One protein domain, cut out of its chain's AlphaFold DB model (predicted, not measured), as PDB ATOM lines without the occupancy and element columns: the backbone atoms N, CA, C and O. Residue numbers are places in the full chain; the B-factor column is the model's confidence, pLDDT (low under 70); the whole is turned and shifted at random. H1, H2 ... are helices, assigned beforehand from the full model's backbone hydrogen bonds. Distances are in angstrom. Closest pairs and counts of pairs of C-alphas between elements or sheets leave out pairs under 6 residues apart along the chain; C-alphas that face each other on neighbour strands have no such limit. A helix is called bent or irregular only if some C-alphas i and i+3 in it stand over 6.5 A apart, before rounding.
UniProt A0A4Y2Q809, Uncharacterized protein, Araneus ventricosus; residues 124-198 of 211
ATOM      1  N   MET A 124     120.634  97.713 141.702       92.75
ATOM      2  CA  MET A 124     120.407  98.447 142.948       92.75
ATOM      3  C   MET A 124     119.041  99.123 142.937       92.75
ATOM      4  O   MET A 124     118.179  98.780 143.742       92.75
ATOM      5  N   LEU A 125     118.822 100.064 142.018       94.94
ATOM      6  CA  LEU A 125     117.684 100.984 142.103       94.94
ATOM      7  C   LEU A 125     116.337 100.331 141.763       94.94
ATOM      8  O   LEU A 125     115.320 100.732 142.319       94.94
ATOM      9  N   GLU A 126     116.308  99.312 140.908       93.44
ATOM     10  CA  GLU A 126     115.094  98.532 140.612       93.44
ATOM     11  C   GLU A 126     115.086  97.166 141.322       93.44
ATOM     12  O   GLU A 126     114.021  96.616 141.641       93.44
ATOM     13  N   GLY A 127     116.278  96.652 141.628       91.62
ATOM     14  CA  GLY A 127     116.509  95.420 142.363       91.62
ATOM     15  C   GLY A 127     116.420  95.622 143.872       91.62
ATOM     16  O   GLY A 127     115.320  95.562 144.429       91.62
ATOM     17  N   VAL A 128     117.568  95.803 144.532       91.38
ATOM     18  CA  VAL A 128     117.736  95.752 146.000       91.38
ATOM     19  C   VAL A 128     117.053  96.911 146.733       91.38
ATOM     20  O   VAL A 128     116.275  96.686 147.661       91.38
ATOM     21  N   THR A 129     117.308  98.151 146.319       94.06
ATOM     22  CA  THR A 129     116.910  99.369 147.038       94.06
ATOM     23  C   THR A 129     115.404  99.440 147.326       94.06
ATOM     24  O   THR A 129     115.038  99.743 148.464       94.06
ATOM     25  N   PRO A 130     114.492  99.119 146.384       94.12
ATOM     26  CA  PRO A 130     113.065  99.121 146.686       94.12
ATOM     27  C   PRO A 130     112.654  98.125 147.780       94.12
ATOM     28  O   PRO A 130     111.688  98.398 148.493       94.12
ATOM     29  N   TYR A 131     113.344  96.985 147.930       92.19
ATOM     30  CA  TYR A 131     113.065  96.036 149.018       92.19
ATOM     31  C   TYR A 131     113.500  96.604 150.365       92.19
ATOM     32  O   TYR A 131     112.680  96.656 151.279       92.19
ATOM     33  N   GLU A 132     114.742  97.080 150.463       92.44
ATOM     34  CA  GLU A 132     115.294  97.646 151.700       92.44
ATOM     35  C   GLU A 132     114.464  98.830 152.198       92.44
ATOM     36  O   GLU A 132     113.979  98.830 153.331       92.44
ATOM     37  N   VAL A 133     114.171  99.791 151.316       93.75
ATOM     38  CA  VAL A 133     113.325 100.940 151.666       93.75
ATOM     39  C   VAL A 133     111.922 100.487 152.084       93.75
ATOM     40  O   VAL A 133     111.367 101.020 153.045       93.75
ATOM     41  N   SER A 134     111.346  99.472 151.425       92.56
ATOM     42  CA  SER A 134     110.038  98.928 151.823       92.56
ATOM     43  C   SER A 134     110.080  98.310 153.223       92.56
ATOM     44  O   SER A 134     109.153  98.533 154.004       92.56
ATOM     45  N   PHE A 135     111.127  97.553 153.566       91.69
ATOM     46  CA  PHE A 135     111.277  96.947 154.892       91.69
ATOM     47  C   PHE A 135     111.451  97.998 155.983       91.69
ATOM     48  O   PHE A 135     110.742  97.952 156.991       91.69
ATOM     49  N   ILE A 136     112.328  98.974 155.756       91.94
ATOM     50  CA  ILE A 136     112.610 100.045 156.715       91.94
ATOM     51  C   ILE A 136     111.354 100.889 156.949       91.94
ATOM     52  O   ILE A 136     110.955 101.107 158.094       91.94
ATOM     53  N   LEU A 137     110.647 101.289 155.889       91.75
ATOM     54  CA  LEU A 137     109.385 102.014 156.043       91.75
ATOM     55  C   LEU A 137     108.313 101.166 156.731       91.75
ATOM     56  O   LEU A 137     107.622 101.671 157.608       91.75
ATOM     57  N   THR A 138     108.189  99.879 156.401       91.12
ATOM     58  CA  THR A 138     107.235  98.968 157.065       91.12
ATOM     59  C   THR A 138     107.508  98.875 158.568       91.12
ATOM     60  O   THR A 138     106.568  98.915 159.365       91.12
ATOM     61  N   TYR A 139     108.779  98.800 158.968       91.38
ATOM     62  CA  TYR A 139     109.187  98.827 160.370       91.38
ATOM     63  C   TYR A 139     108.709 100.108 161.068       91.38
ATOM     64  O   TYR A 139     108.024 100.037 162.094       91.38
ATOM     65  N   PHE A 140     108.975 101.279 160.484       91.50
ATOM     66  CA  PHE A 140     108.579 102.548 161.098       91.50
ATOM     67  C   PHE A 140     107.067 102.815 161.074       91.50
ATOM     68  O   PHE A 140     106.539 103.421 162.005       91.50
ATOM     69  N   LEU A 141     106.365 102.332 160.049       91.12
ATOM     70  CA  LEU A 141     104.919 102.498 159.893       91.12
ATOM     71  C   LEU A 141     104.113 101.599 160.832       91.12
ATOM     72  O   LEU A 141     103.115 102.039 161.398       91.12
ATOM     73  N   PHE A 142     104.503 100.328 160.955       89.88
ATOM     74  CA  PHE A 142     103.656  99.308 161.579       89.88
ATOM     75  C   PHE A 142     104.224  98.718 162.864       89.88
ATOM     76  O   PHE A 142     103.441  98.268 163.696       89.88
ATOM     77  N   GLN A 143     105.550  98.684 163.031       88.75
ATOM     78  CA  GLN A 143     106.154  98.123 164.242       88.75
ATOM     79  C   GLN A 143     106.374  99.196 165.304       88.75
ATOM     80  O   GLN A 143     105.975  99.003 166.448       88.75
ATOM     81  N   THR A 144     106.973 100.332 164.936       88.94
ATOM     82  CA  THR A 144     107.194 101.435 165.888       88.94
ATOM     83  C   THR A 144     106.071 102.468 165.864       88.94
ATOM     84  O   THR A 144     105.783 103.073 166.892       88.94
ATOM     85  N   GLY A 145     105.427 102.671 164.708       88.62
ATOM     86  CA  GLY A 145     104.373 103.675 164.528       88.62
ATOM     87  C   GLY A 145     104.877 105.120 164.607       88.62
ATOM     88  O   GLY A 145     104.083 106.033 164.818       88.62
ATOM     89  N   VAL A 146     106.189 105.331 164.460       90.56
ATOM     90  CA  VAL A 146     106.843 106.645 164.582       90.56
ATOM     91  C   VAL A 146     106.516 107.555 163.388       90.56
ATOM     92  O   VAL A 146     106.479 108.774 163.532       90.56
ATOM     93  N   ILE A 147     106.208 106.973 162.224       91.25
ATOM     94  CA  ILE A 147     105.672 107.680 161.051       91.25
ATOM     95  C   ILE A 147     104.342 107.054 160.626       91.25
ATOM     96  O   ILE A 147     104.122 105.859 160.809       91.25
ATOM     97  N   SER A 148     103.459 107.845 160.013       93.12
ATOM     98  CA  SER A 148     102.237 107.339 159.376       93.12
ATOM     99  C   SER A 148     102.381 107.298 157.853       93.12
ATOM    100  O   SER A 148     103.180 108.030 157.264       93.12
ATOM    101  N   LEU A 149     101.580 106.453 157.196       94.31
ATOM    102  CA  LEU A 149     101.584 106.359 155.732       94.31
ATOM    103  C   LEU A 149     101.143 107.682 155.089       94.31
ATOM    104  O   LEU A 149     101.686 108.095 154.070       94.31
ATOM    105  N   ASP A 150     100.172 108.346 155.714       95.56
ATOM    106  CA  ASP A 150      99.698 109.668 155.304       95.56
ATOM    107  C   ASP A 150     100.809 110.717 155.422       95.56
ATOM    108  O   ASP A 150     101.041 111.477 154.486       95.56
ATOM    109  N   TYR A 151     101.572 110.691 156.521       94.69
ATOM    110  CA  TYR A 151     102.705 111.590 156.709       94.69
ATOM    111  C   TYR A 151     103.720 111.448 155.573       94.69
ATOM    112  O   TYR A 151     104.048 112.449 154.936       94.69
ATOM    113  N   ILE A 152     104.202 110.228 155.299       95.06
ATOM    114  CA  ILE A 152     105.255 110.035 154.295       95.06
ATOM    115  C   ILE A 152     104.761 110.348 152.880       95.06
ATOM    116  O   ILE A 152     105.467 111.001 152.116       95.06
ATOM    117  N   ASN A 153     103.526 109.966 152.543       96.56
ATOM    118  CA  ASN A 153     102.946 110.276 151.238       96.56
ATOM    119  C   ASN A 153     102.726 111.776 151.057       96.56
ATOM    120  O   ASN A 153     103.014 112.299 149.985       96.56
ATOM    121  N   ARG A 154     102.332 112.492 152.114       96.81
ATOM    122  CA  ARG A 154     102.261 113.955 152.095       96.81
ATOM    123  C   ARG A 154     103.637 114.597 151.921       96.81
ATOM    124  O   ARG A 154     103.740 115.580 151.189       96.81
ATOM    125  N   GLN A 155     104.688 114.059 152.549       96.44
ATOM    126  CA  GLN A 155     106.058 114.540 152.322       96.44
ATOM    127  C   GLN A 155     106.454 114.356 150.858       96.44
ATOM    128  O   GLN A 155     106.781 115.337 150.206       96.44
ATOM    129  N   ILE A 156     106.315 113.147 150.307       96.62
ATOM    130  CA  ILE A 156     106.556 112.877 148.878       96.62
ATOM    131  C   ILE A 156     105.697 113.786 147.985       96.62
ATOM    132  O   ILE A 156     106.099 114.168 146.885       96.62
ATOM    133  N   GLU A 157     104.496 114.151 148.432       97.12
ATOM    134  CA  GLU A 157     103.621 114.978 147.623       97.12
ATOM    135  C   GLU A 157     104.005 116.453 147.560       97.12
ATOM    136  O   GLU A 157     103.847 117.107 146.526       97.12
ATOM    137  N   THR A 158     104.459 116.978 148.688       96.62
ATOM    138  CA  THR A 158     104.614 118.418 148.909       96.62
ATOM    139  C   THR A 158     106.070 118.850 149.004       96.62
ATOM    140  O   THR A 158     106.338 120.045 149.129       96.62
ATOM    141  N   TRP A 159     107.010 117.902 148.916       97.19
ATOM    142  CA  TRP A 159     108.434 118.185 149.002       97.19
ATOM    143  C   TRP A 159     108.855 119.234 147.963       97.19
ATOM    144  O   TRP A 159     108.449 119.146 146.798       97.19
ATOM    145  N   PRO A 160     109.687 120.218 148.343       96.62
ATOM    146  CA  PRO A 160     110.187 121.235 147.427       96.62
ATOM    147  C   PRO A 160     111.290 120.648 146.533       96.62
ATOM    148  O   PRO A 160     112.477 120.916 146.720       96.62
ATOM    149  N   TYR A 161     110.903 119.807 145.574       96.94
ATOM    150  CA  TYR A 161     111.831 119.183 144.633       96.94
ATOM    151  C   TYR A 161     112.597 120.232 143.822       96.94
ATOM    152  O   TYR A 161     112.016 121.187 143.300       96.94
ATOM    153  N   GLY A 162     113.906 120.022 143.672       95.50
ATOM    154  CA  GLY A 162     114.708 120.786 142.724       95.50
ATOM    155  C   GLY A 162     114.295 120.491 141.273       95.50
ATOM    156  O   GLY A 162     113.620 119.491 141.015       95.50
ATOM    157  N   PRO A 163     114.731 121.308 140.295       94.31
ATOM    158  CA  PRO A 163     114.341 121.137 138.893       94.31
ATOM    159  C   PRO A 163     114.595 119.726 138.345       94.31
ATOM    160  O   PRO A 163     113.730 119.172 137.672       94.31
ATOM    161  N   LEU A 164     115.738 119.120 138.684       92.00
ATOM    162  CA  LEU A 164     116.085 117.764 138.247       92.00
ATOM    163  C   LEU A 164     115.221 116.698 138.934       92.00
ATOM    164  O   LEU A 164     114.640 115.857 138.259       92.00
ATOM    165  N   ASP A 165     115.070 116.778 140.258       95.19
ATOM    166  CA  ASP A 165     114.293 115.793 141.023       95.19
ATOM    167  C   ASP A 165     112.782 115.863 140.704       95.19
ATOM    168  O   ASP A 165     112.060 114.886 140.889       95.19
ATOM    169  N   SER A 166     112.285 117.008 140.213       94.75
ATOM    170  CA  SER A 166     110.867 117.193 139.874       94.75
ATOM    171  C   SER A 166     110.401 116.339 138.689       94.75
ATOM    172  O   SER A 166     109.231 115.954 138.634       94.75
ATOM    173  N   ILE A 167     111.318 116.006 137.771       96.06
ATOM    174  CA  ILE A 167     111.065 115.134 136.615       96.06
ATOM    175  C   ILE A 167     110.836 113.696 137.099       96.06
ATOM    176  O   ILE A 167     109.888 113.027 136.683       96.06
ATOM    177  N   ASP A 168     111.661 113.263 138.051       96.38
ATOM    178  CA  ASP A 168     111.682 111.912 138.607       96.38
ATOM    179  C   ASP A 168     111.106 111.869 140.023       96.38
ATOM    180  O   ASP A 168     111.635 111.204 140.920       96.38
ATOM    181  N   ARG A 169     109.985 112.568 140.228       96.06
ATOM    182  CA  ARG A 169     109.289 112.564 141.514       96.06
ATOM    183  C   ARG A 169     108.871 111.132 141.895       96.06
ATOM    184  O   ARG A 169     108.244 110.451 141.071       96.06
ATOM    185  N   PRO A 170     109.170 110.673 143.128       96.81
ATOM    186  CA  PRO A 170     108.759 109.359 143.604       96.81
ATOM    187  C   PRO A 170     107.246 109.180 143.553       96.81
ATOM    188  O   PRO A 170     106.483 110.126 143.761       96.81
ATOM    189  N   THR A 171     106.805 107.949 143.315       94.88
ATOM    190  CA  THR A 171     105.390 107.615 143.479       94.88
ATOM    191  C   THR A 171     105.053 107.479 144.957       94.88
ATOM    192  O   THR A 171     105.922 107.187 145.780       94.88
ATOM    193  N   LEU A 172     103.774 107.626 145.286       95.44
ATOM    194  CA  LEU A 172     103.293 107.390 146.641       95.44
ATOM    195  C   LEU A 172     103.629 105.978 147.123       95.44
ATOM    196  O   LEU A 172     103.521 105.004 146.375       95.44
ATOM    197  N   ILE A 173     103.991 105.878 148.399       94.06
ATOM    198  CA  ILE A 173     104.259 104.614 149.066       94.06
ATOM    199  C   ILE A 173     102.937 103.851 149.206       94.06
ATOM    200  O   ILE A 173     101.960 104.376 149.761       94.06
ATOM    201  N   PRO A 174     102.871 102.606 148.713       90.12
ATOM    202  CA  PRO A 174     101.677 101.790 148.824       90.12
ATOM    203  C   PRO A 174     101.531 101.197 150.233       90.12
ATOM    204  O   PRO A 174     102.503 100.899 150.918       90.12
ATOM    205  N   LYS A 175     100.287 100.959 150.666       81.69
ATOM    206  CA  LYS A 175      99.983 100.492 152.034       81.69
ATOM    207  C   LYS A 175     100.429  99.053 152.334       81.69
ATOM    208  O   LYS A 175     100.686  98.734 153.489       81.69
ATOM    209  N   LYS A 176     100.419  98.163 151.336       72.31
ATOM    210  CA  LYS A 176     100.682  96.716 151.498       72.31
ATOM    211  C   LYS A 176     101.367  96.099 150.275       72.31
ATOM    212  O   LYS A 176     101.016  95.002 149.852       72.31
ATOM    213  N   SER A 177     102.318  96.802 149.674       72.62
ATOM    214  CA  SER A 177     103.106  96.228 148.583       72.62
ATOM    215  C   SER A 177     104.533  96.745 148.597       72.62
ATOM    216  O   SER A 177     104.832  97.760 149.221       72.62
ATOM    217  N   LYS A 178     105.401  96.034 147.878       82.19
ATOM    218  CA  LYS A 178     106.736  96.520 147.536       82.19
ATOM    219  C   LYS A 178     106.603  97.869 146.823       82.19
ATOM    220  O   LYS A 178     105.716  98.036 145.979       82.19
ATOM    221  N   ILE A 179     107.488  98.806 147.143       90.25
ATOM    222  CA  ILE A 179     107.696 100.008 146.335       90.25
ATOM    223  C   ILE A 179     108.129  99.555 144.936       90.25
ATOM    224  O   ILE A 179     109.044  98.746 144.787       90.25
ATOM    225  N   SER A 180     107.432 100.037 143.913       87.44
ATOM    226  CA  SER A 180     107.712  99.710 142.518       87.44
ATOM    227  C   SER A 180     107.675 100.996 141.711       87.44
ATOM    228  O   SER A 180     106.617 101.598 141.537       87.44
ATOM    229  N   GLN A 181     108.847 101.443 141.278       93.62
ATOM    230  CA  GLN A 181     109.035 102.655 140.490       93.62
ATOM    231  C   GLN A 181     110.332 102.542 139.680       93.62
ATOM    232  O   GLN A 181     111.129 101.640 139.922       93.62
ATOM    233  N   THR A 182     110.521 103.439 138.713       95.75
ATOM    234  CA  THR A 182     111.717 103.464 137.858       95.75
ATOM    235  C   THR A 182     112.984 103.731 138.670       95.75
ATOM    236  O   THR A 182     112.916 104.385 139.716       95.75
ATOM    237  N   ALA A 183     114.145 103.308 138.153       96.19
ATOM    238  CA  ALA A 183     115.444 103.574 138.775       96.19
ATOM    239  C   ALA A 183     115.625 105.048 139.186       96.19
ATOM    240  O   ALA A 183     115.991 105.340 140.324       96.19
ATOM    241  N   ALA A 184     115.298 105.987 138.292       96.56
ATOM    242  CA  ALA A 184     115.440 107.420 138.549       96.56
ATOM    243  C   ALA A 184     114.547 107.905 139.706       96.56
ATOM    244  O   ALA A 184     115.017 108.600 140.605       96.56
ATOM    245  N   ARG A 185     113.285 107.457 139.762       97.06
ATOM    246  CA  ARG A 185     112.381 107.768 140.883       97.06
ATOM    247  C   ARG A 185     112.849 107.144 142.191       97.06
ATOM    248  O   ARG A 185     112.714 107.764 143.246       97.06
ATOM    249  N   MET A 186     113.402 105.932 142.131       96.81
ATOM    250  CA  MET A 186     113.966 105.275 143.308       96.81
ATOM    251  C   MET A 186     115.192 106.005 143.837       96.81
ATOM    252  O   MET A 186     115.304 106.182 145.047       96.81
ATOM    253  N   TRP A 187     116.052 106.499 142.950       96.56
ATOM    254  CA  TRP A 187     117.190 107.331 143.322       96.56
ATOM    255  C   TRP A 187     116.757 108.633 144.003       96.56
ATOM    256  O   TRP A 187     117.282 108.980 145.064       96.56
ATOM    257  N   THR A 188     115.751 109.316 143.446       97.38
ATOM    258  CA  THR A 188     115.167 110.517 144.055       97.38
ATOM    259  C   THR A 188     114.602 110.219 145.443       97.38
ATOM    260  O   THR A 188     114.874 110.956 146.390       97.38
ATOM    261  N   LEU A 189     113.846 109.124 145.590       96.56
ATOM    262  CA  LEU A 189     113.290 108.722 146.881       96.56
ATOM    263  C   LEU A 189     114.399 108.416 147.886       96.56
ATOM    264  O   LEU A 189     114.373 108.972 148.974       96.56
ATOM    265  N   LEU A 190     115.371 107.578 147.522       95.31
ATOM    266  CA  LEU A 190     116.452 107.153 148.413       95.31
ATOM    267  C   LEU A 190     117.225 108.350 148.977       95.31
ATOM    268  O   LEU A 190     117.434 108.434 150.179       95.31
ATOM    269  N   ARG A 191     117.589 109.314 148.124       94.56
ATOM    270  CA  ARG A 191     118.315 110.526 148.533       94.56
ATOM    271  C   ARG A 191     117.519 111.444 149.450       94.56
ATOM    272  O   ARG A 191     118.095 112.079 150.330       94.56
ATOM    273  N   LEU A 192     116.222 111.604 149.184       95.69
ATOM    274  CA  LEU A 192     115.398 112.617 149.850       95.69
ATOM    275  C   LEU A 192     114.633 112.066 151.052       95.69
ATOM    276  O   LEU A 192     114.263 112.834 151.936       95.69
ATOM    277  N   LEU A 193     114.427 110.752 151.123       94.44
ATOM    278  CA  LEU A 193     113.715 110.098 152.214       94.44
ATOM    279  C   LEU A 193     114.350 110.372 153.593       94.44
ATOM    280  O   LEU A 193     113.595 110.722 154.505       94.44
ATOM    281  N   PRO A 194     115.691 110.326 153.760       92.00
ATOM    282  CA  PRO A 194     116.349 110.760 154.989       92.00
ATOM    283  C   PRO A 194     115.931 112.167 155.427       92.00
ATOM    284  O   PRO A 194     115.616 112.391 156.592       92.00
ATOM    285  N   LEU A 195     115.847 113.099 154.475       92.75
ATOM    286  CA  LEU A 195     115.493 114.497 154.723       92.75
ATOM    287  C   LEU A 195     114.002 114.670 155.049       92.75
ATOM    288  O   LEU A 195     113.656 115.456 155.927       92.75
ATOM    289  N   MET A 196     113.124 113.906 154.393       93.38
ATOM    290  CA  MET A 196     111.673 113.903 154.646       93.38
ATOM    291  C   MET A 196     111.308 113.432 156.063       93.38
ATOM    292  O   MET A 196     110.250 113.791 156.591       93.38
ATOM    293  N   CYS A 197     112.178 112.633 156.684       91.25
ATOM    294  CA  CYS A 197     111.960 112.039 158.004       91.25
ATOM    295  C   CYS A 197     112.966 112.507 159.072       91.25
ATOM    296  O   CYS A 197     112.888 112.035 160.208       91.25
ATOM    297  N   ALA A 198     113.874 113.435 158.744       85.00
ATOM    298  CA  ALA A 198     115.017 113.812 159.583       85.00
ATOM    299  C   ALA A 198     114.634 114.265 161.001       85.00
ATOM    300  O   ALA A 198     115.354 114.006 161.956       85.00
TER     301      ALA A 198
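AT A GLANCE: This is residues 124 to 198 of the 211 residues of an uncharacterized protein of Araneus ventricosus (UniProt A0A4Y2Q809). The three longer helices make a rough triangle: H1 and H2 form an open V with a tight link at its corner, and H4 crosses its open side, beginning beside the first part of H1 and ending beside H2. The short H3 lies out at one end, and from it the long stretch of residues 168 to 182 runs back over the side of H1 and H2 away from H4. You have 75 printed residues with four named helices, in the order H1, H2, H3, H4, and no named strand; the class is all helix. The whole is compact, with a radius of gyration of the C-alphas of 11.6 A, and spans 35 by 26 by 18 A.

IN THESE COORDINATES: Find C-alpha 124 at (120.407, 98.447, 142.948); from there H1 runs from residue 124 to 144, 26.6 A from first to last C-alpha. It has a kink of 29 degrees near residue 131, and it is only just irregular, with C-alphas 126 and 129 lying 6.7 A apart. Next comes H2, residues 149 to 158, 14.2 A long, beginning at C-alpha 149 at (101.584, 106.359, 155.732). H3 is short, residues 163 to 167. Go on to H4, residues 183 to 197, 21.3 A long, which ends at C-alpha 197 at (111.960, 112.039, 158.004). H4 is also only just irregular, with C-alphas 191 and 194 lying 6.8 A apart.

HOW THE PARTS SIT: Begin with H1, which touches H4 with residues 125 to 133 alone. Their closest C-alphas are those of Leu 125 and Ala 183, 4.8 A apart, and the two run the same way at a shallow tilt of 30 degrees. At Leu 141 and Leu 149, whose C-alphas are 6.6 A apart, H1 and H2 are close but not clearly touching; they run opposite ways at a steep tilt of 51 degrees. H4 touches H2 with residues 196 to 197 alone, closest at the C-alphas of Gln 155 and Met 196, 6.1 A apart, and their tilt of 71 degrees is only just about perpendicular. H3 is close to H4 but not clearly touching, with the C-alphas of Asp 165 and Thr 188 6.1 A apart. H3 is apart from H1 and from H2. In the backbone, every O i to N i+4 pair of H2 is within hydrogen-bond range, against 13 of 17 in H1, 9 of 11 in H4 and 0 of 1 in H3, where 1 of 2 O i to N i+3 pairs is within range.

THE WHOLE: The two C-alphas farthest apart are those of Gln 143 and Pro 163, at 35.2 A. The printed part has no cut. The links from H1 to H2 and from H2 to H3 are tight, and the 15-residue link from H3 to H4 is long. The mean pLDDT of the printed part is 92.9, and no printed residue is under 70.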